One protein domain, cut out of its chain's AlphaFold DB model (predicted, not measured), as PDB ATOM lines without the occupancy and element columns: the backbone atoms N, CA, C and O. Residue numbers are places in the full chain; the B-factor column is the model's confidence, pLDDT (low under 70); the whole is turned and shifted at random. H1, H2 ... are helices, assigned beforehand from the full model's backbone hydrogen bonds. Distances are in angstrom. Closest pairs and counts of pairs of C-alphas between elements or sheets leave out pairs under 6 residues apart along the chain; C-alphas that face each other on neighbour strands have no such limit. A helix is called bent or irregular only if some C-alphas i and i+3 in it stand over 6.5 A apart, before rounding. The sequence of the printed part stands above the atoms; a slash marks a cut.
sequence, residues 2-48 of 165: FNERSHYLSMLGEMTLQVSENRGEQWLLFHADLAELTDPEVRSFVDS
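Overview. This is residues 2 to 48 of the 165 residues of a protein of Vibrio alginolyticus (UniProt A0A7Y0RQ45). The long helix H1 and the shorter H3 lie side by side, running the same way. Between H1 and the short H2 the chain swings out in one long loop and folds back, and its residues 18 to 27 stick out. The printed part has 47 residues with three named helices, H1, H2, H3 in chain order, and no named strand; its class is all helix. It is only just loose, close to compact, with a radius of gyration of the C-alphas of 11.7 A and spans of 34 by 17 by 15 A.

Arrangement. H1, residues 2 to 16, touches H3, residues 40 to 48, at a shallow tilt of 23 degrees; the closest C-alphas, of Ser 10 and Phe 45, are 5.6 A apart. H2, residues 34 to 38, and H3 touch only at the corner by their link, and only just, with 3 pairs of C-alphas within 8 A, the closest those of Leu 37 and Val 46, 7.0 A. H1 and H2 are close but not clearly touching, with the C-alphas of Ser 6 and Glu 36 7.9 A apart. O i to N i+4 pairs within hydrogen-bond range number 10 of 11 in H1, 3 of 5 in H3 and 0 of 1 in H2, where 2 of 2 O i to N i+3 pairs are.

Along the chain. H1 is 21.2 A long from C-alpha 2 at (217.463, 165.045, 217.763); H2 is 7.7 A. H3, 13.6 A, ends at C-alpha 48, (204.788, 150.024, 225.157), and is irregular: C-alphas 41 and 44 are 7.5 A apart.

Size, cuts and confidence. The C-alphas farthest apart, of Phe 2 and Asn 22, are 34.7 A apart. The printed part has no cut. H1 to H2 is a long link of 17 residues, and H2 to H3 a tight one. The mean pLDDT of the printed part is 73.4; residues 2 to 7, 9 to 10 and 12 to 25 are under 70.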
ATOM      1  N   PHE A   2     217.843 166.102 216.795       47.69
ATOM      2  CA  PHE A   2     217.463 165.045 217.763       47.69
ATOM      3  C   PHE A   2     215.988 165.127 218.219       47.69
ATOM      4  O   PHE A   2     215.275 164.140 218.093       47.69
ATOM      5  N   ASN A   3     215.498 166.317 218.600       54.56
ATOM      6  CA  ASN A   3     214.117 166.516 219.089       54.56
ATOM      7  C   ASN A   3     213.004 166.160 218.089       54.56
ATOM      8  O   ASN A   3     211.888 165.852 218.479       54.56
ATOM      9  N   GLU A   4     213.278 166.240 216.785       63.22
ATOM     10  CA  GLU A   4     212.279 165.863 215.780       63.22
ATOM     11  C   GLU A   4     212.164 164.340 215.681       63.22
ATOM     12  O   GLU A   4     211.063 163.815 215.575       63.22
ATOM     13  N   ARG A   5     213.287 163.613 215.774       67.31
ATOM     14  CA  ARG A   5     213.313 162.151 215.648       67.31
ATOM     15  C   ARG A   5     212.581 161.461 216.799       67.31
ATOM     16  O   ARG A   5     211.780 160.571 216.530       67.31
ATOM     17  N   SER A   6     212.820 161.885 218.038       66.75
ATOM     18  CA  SER A   6     212.144 161.341 219.222       66.75
ATOM     19  C   SER A   6     210.629 161.557 219.147       66.75
ATOM     20  O   SER A   6     209.851 160.621 219.349       66.75
ATOM     21  N   HIS A   7     210.202 162.743 218.699       67.75
ATOM     22  CA  HIS A   7     208.795 163.028 218.438       67.75
ATOM     23  C   HIS A   7     208.192 162.131 217.338       67.75
ATOM     24  O   HIS A   7     207.102 161.588 217.529       67.75
ATOM     25  N   TYR A   8     208.894 161.923 216.217       70.69
ATOM     26  CA  TYR A   8     208.427 161.029 215.149       70.69
ATOM     27  C   TYR A   8     208.348 159.566 215.592       70.69
ATOM     28  O   TYR A   8     207.406 158.882 215.207       70.69
ATOM     29  N   LEU A   9     209.298 159.078 216.396       68.81
ATOM     30  CA  LEU A   9     209.269 157.709 216.920       68.81
ATOM     31  C   LEU A   9     208.067 157.487 217.839       68.81
ATOM     32  O   LEU A   9     207.367 156.492 217.687       68.81
ATOM     33  N   SER A  10     207.785 158.445 218.725       67.00
ATOM     34  CA  SER A  10     206.607 158.398 219.595       67.00
ATOM     35  C   SER A  10     205.302 158.408 218.782       67.00
ATOM     36  O   SER A  10     204.446 157.543 218.962       67.00
ATOM     37  N   MET A  11     205.199 159.294 217.783       71.56
ATOM     38  CA  MET A  11     204.040 159.370 216.883       71.56
ATOM     39  C   MET A  11     203.851 158.090 216.051       71.56
ATOM     40  O   MET A  11     202.731 157.600 215.911       71.56
ATOM     41  N   LEU A  12     204.934 157.528 215.503       68.56
ATOM     42  CA  LEU A  12     204.897 156.261 214.770       68.56
ATOM     43  C   LEU A  12     204.479 155.111 215.681       68.56
ATOM     44  O   LEU A  12     203.701 154.264 215.250       68.56
ATOM     45  N   GLY A  13     204.950 155.089 216.926       66.25
ATOM     46  CA  GLY A  13     204.522 154.118 217.922       66.25
ATOM     47  C   GLY A  13     203.023 154.143 218.160       66.25
ATOM     48  O   GLY A  13     202.350 153.130 217.989       66.25
ATOM     49  N   GLU A  14     202.478 155.320 218.456       67.88
ATOM     50  CA  GLU A  14     201.038 155.493 218.667       67.88
ATOM     51  C   GLU A  14     200.208 155.099 217.435       67.88
ATOM     52  O   GLU A  14     199.166 154.459 217.571       67.88
ATOM     53  N   MET A  15     200.670 155.436 216.224       65.44
ATOM     54  CA  MET A  15     199.975 155.084 214.980       65.44
ATOM     55  C   MET A  15     200.073 153.593 214.636       65.44
ATOM     56  O   MET A  15     199.124 153.022 214.101       65.44
ATOM     57  N   THR A  16     201.207 152.949 214.918       63.19
ATOM     58  CA  THR A  16     201.427 151.529 214.595       63.19
ATOM     59  C   THR A  16     200.726 150.593 215.570       63.19
ATOM     60  O   THR A  16     200.208 149.569 215.132       63.19
ATOM     61  N   LEU A  17     200.579 150.984 216.840       60.94
ATOM     62  CA  LEU A  17     199.729 150.277 217.808       60.94
ATOM     63  C   LEU A  17     198.248 150.236 217.379       60.94
ATOM     64  O   LEU A  17     197.505 149.361 217.811       60.94
ATOM     65  N   GLN A  18     197.807 151.151 216.505       58.22
ATOM     66  CA  GLN A  18     196.446 151.172 215.950       58.22
ATOM     67  C   GLN A  18     196.286 150.326 214.674       58.22
ATOM     68  O   GLN A  18     195.178 150.223 214.136       58.22
ATOM     69  N   VAL A  19     197.358 149.704 214.165       59.31
ATOM     70  CA  VAL A  19     197.306 148.843 212.974       59.31
ATOM     71  C   VAL A  19     196.702 147.486 213.348       59.31
ATOM     72  O   VAL A  19     197.392 146.520 213.633       59.31
ATOM     73  N   SER A  20     195.367 147.462 213.338       50.81
ATOM     74  CA  SER A  20     194.441 146.331 213.188       50.81
ATOM     75  C   SER A  20     195.031 144.907 213.295       50.81
ATOM     76  O   SER A  20     195.597 144.382 212.332       50.81
ATOM     77  N   GLU A  21     194.641 144.218 214.370       54.06
ATOM     78  CA  GLU A  21     194.783 142.779 214.676       54.06
ATOM     79  C   GLU A  21     194.227 141.806 213.601       54.06
ATOM     80  O   GLU A  21     194.426 140.596 213.677       54.06
ATOM     81  N   ASN A  22     193.543 142.288 212.554       52.31
ATOM     82  CA  ASN A  22     192.840 141.446 211.569       52.31
ATOM     83  C   ASN A  22     193.724 140.702 210.539       52.31
ATOM     84  O   ASN A  22     193.187 140.125 209.588       52.31
ATOM     85  N   ARG A  23     195.059 140.698 210.658       49.00
ATOM     86  CA  ARG A  23     195.953 139.975 209.724       49.00
ATOM     87  C   ARG A  23     197.099 139.238 210.432       49.00
ATOM     88  O   ARG A  23     198.259 139.505 210.147       49.00
ATOM     89  N   GLY A  24     196.780 138.260 211.277       56.78
ATOM     90  CA  GLY A  24     197.767 137.338 211.867       56.78
ATOM     91  C   GLY A  24     198.794 138.007 212.791       56.78
ATOM     92  O   GLY A  24     198.693 139.192 213.086       56.78
ATOM     93  N   GLU A  25     199.785 137.235 213.245       56.81
ATOM     94  CA  GLU A  25     200.885 137.728 214.085       56.81
ATOM     95  C   GLU A  25     201.770 138.699 213.283       56.81
ATOM     96  O   GLU A  25     202.575 138.288 212.445       56.81
ATOM     97  N   GLN A  26     201.606 140.002 213.510       74.81
ATOM     98  CA  GLN A  26     202.436 141.047 212.912       74.81
ATOM     99  C   GLN A  26     203.485 141.489 213.931       74.81
ATOM    100  O   GLN A  26     203.147 141.975 215.006       74.81
ATOM    101  N   TRP A  27     204.760 141.321 213.592       81.75
ATOM    102  CA  TRP A  27     205.872 141.768 214.427       81.75
ATOM    103  C   TRP A  27     206.342 143.139 213.955       81.75
ATOM    104  O   TRP A  27     206.657 143.317 212.776       81.75
ATOM    105  N   LEU A  28     206.439 144.094 214.876       86.44
ATOM    106  CA  LEU A  28     207.027 145.405 214.616       86.44
ATOM    107  C   LEU A  28     208.433 145.450 215.212       86.44
ATOM    108  O   LEU A  28     208.617 145.263 216.411       86.44
ATOM    109  N   LEU A  29     209.434 145.677 214.360       88.19
ATOM    110  CA  LEU A  29     210.828 145.791 214.777       88.19
ATOM    111  C   LEU A  29     211.279 147.243 214.638       88.19
ATOM    112  O   LEU A  29     211.267 147.804 213.542       88.19
ATOM    113  N   PHE A  30     211.738 147.819 215.745       89.38
ATOM    114  CA  PHE A  30     212.327 149.152 215.783       89.38
ATOM    115  C   PHE A  30     213.833 149.042 216.008       89.38
ATOM    116  O   PHE A  30     214.293 148.339 216.905       89.38
ATOM    117  N   HIS A  31     214.611 149.736 215.179       88.50
ATOM    118  CA  HIS A  31     216.055 149.859 215.345       88.50
ATOM    119  C   HIS A  31     216.390 151.263 215.853       88.50
ATOM    120  O   HIS A  31     216.012 152.253 215.225       88.50
ATOM    121  N   ALA A  32     217.102 151.334 216.974       87.56
ATOM    122  CA  ALA A  32     217.485 152.573 217.638       87.56
ATOM    123  C   ALA A  32     218.875 152.439 218.275       87.56
ATOM    124  O   ALA A  32     219.344 151.324 218.528       87.56
ATOM    125  N   ASP A  33     219.526 153.574 218.534       88.69
ATOM    126  CA  ASP A  33     220.724 153.616 219.373       88.69
ATOM    127  C   ASP A  33     220.343 153.363 220.841       88.69
ATOM    128  O   ASP A  33     219.259 153.741 221.289       88.69
ATOM    129  N   LEU A  34     221.248 152.760 221.614       86.75
ATOM    130  CA  LEU A  34     221.044 152.532 223.043       86.75
ATOM    131  C   LEU A  34     220.775 153.844 223.801       86.75
ATOM    132  O   LEU A  34     219.988 153.849 224.746       86.75
ATOM    133  N   ALA A  35     221.361 154.959 223.354       87.56
ATOM    134  CA  ALA A  35     221.137 156.272 223.949       87.56
ATOM    135  C   ALA A  35     219.695 156.781 223.833       87.56
ATOM    136  O   ALA A  35     219.249 157.560 224.679       87.56
ATOM    137  N   GLU A  36     218.940 156.305 222.843       86.00
ATOM    138  CA  GLU A  36     217.528 156.658 222.690       86.00
ATOM    139  C   GLU A  36     216.678 156.047 223.814       86.00
ATOM    140  O   GLU A  36     215.682 156.644 224.201       86.00
ATOM    141  N   LEU A  37     217.100 154.935 224.439       85.56
ATOM    142  CA  LEU A  37     216.373 154.351 225.579       85.56
ATOM    143  C   LEU A  37     216.386 155.242 226.831       85.56
ATOM    144  O   LEU A  37     215.554 155.061 227.718       85.56
ATOM    145  N   THR A  38     217.330 156.180 226.925       85.31
ATOM    146  CA  THR A  38     217.392 157.154 228.027       85.31
ATOM    147  C   THR A  38     216.666 158.458 227.744       85.31
ATOM    148  O   THR A  38     216.573 159.290 228.645       85.31
ATOM    149  N   ASP A  39     216.169 158.661 226.523       87.06
ATOM    150  CA  ASP A  39     215.447 159.877 226.171       87.06
ATOM    151  C   ASP A  39     214.028 159.850 226.784       87.06
ATOM    152  O   ASP A  39     213.232 158.956 226.474       87.06
ATOM    153  N   PRO A  40     213.675 160.819 227.653       84.00
ATOM    154  CA  PRO A  40     212.344 160.892 228.242       84.00
ATOM    155  C   PRO A  40     211.211 161.005 227.214       84.00
ATOM    156  O   PRO A  40     210.104 160.556 227.506       84.00
ATOM    157  N   GLU A  41     211.459 161.578 226.027       83.94
ATOM    158  CA  GLU A  41     210.426 161.780 224.999       83.94
ATOM    159  C   GLU A  41     209.924 160.461 224.393       83.94
ATOM    160  O   GLU A  41     208.754 160.356 224.020       83.94
ATOM    161  N   VAL A  42     210.778 159.435 224.328       84.12
ATOM    162  CA  VAL A  42     210.417 158.110 223.792       84.12
ATOM    163  C   VAL A  42     210.089 157.103 224.890       84.12
ATOM    164  O   VAL A  42     209.791 155.949 224.594       84.12
ATOM    165  N   ARG A  43     210.105 157.512 226.162       86.56
ATOM    166  CA  ARG A  43     209.903 156.607 227.298       86.56
ATOM    167  C   ARG A  43     208.571 155.863 227.243       86.56
ATOM    168  O   ARG A  43     208.558 154.652 227.432       86.56
ATOM    169  N   SER A  44     207.468 156.559 226.967       85.44
ATOM    170  CA  SER A  44     206.144 155.929 226.837       85.44
ATOM    171  C   SER A  44     206.115 154.901 225.706       85.44
ATOM    172  O   SER A  44     205.536 153.828 225.850       85.44
ATOM    173  N   PHE A  45     206.789 155.212 224.599       84.94
ATOM    174  CA  PHE A  45     206.920 154.320 223.459       84.94
ATOM    175  C   PHE A  45     207.763 153.081 223.795       84.94
ATOM    176  O   PHE A  45     207.331 151.959 223.543       84.94
ATOM    177  N   VAL A  46     208.913 153.253 224.449       88.94
ATOM    178  CA  VAL A  46     209.745 152.144 224.946       88.94
ATOM    179  C   VAL A  46     208.969 151.274 225.940       88.94
ATOM    180  O   VAL A  46     209.034 150.049 225.867       88.94
ATOM    181  N   ASP A  47     208.179 151.882 226.826       88.50
ATOM    182  CA  ASP A  47     207.357 151.165 227.805       88.50
ATOM    183  C   ASP A  47     206.237 150.344 227.146       88.50
ATOM    184  O   ASP A  47     205.835 149.313 227.699       88.50
ATOM    185  N   SER A  48     205.776 150.757 225.958       86.38
ATOM    186  CA  SER A  48     204.788 150.024 225.157       86.38
ATOM    187  C   SER A  48     205.350 148.791 224.441       86.38
ATOM    188  O   SER A  48     204.574 147.932 224.045       86.38
TER     189      SER A  48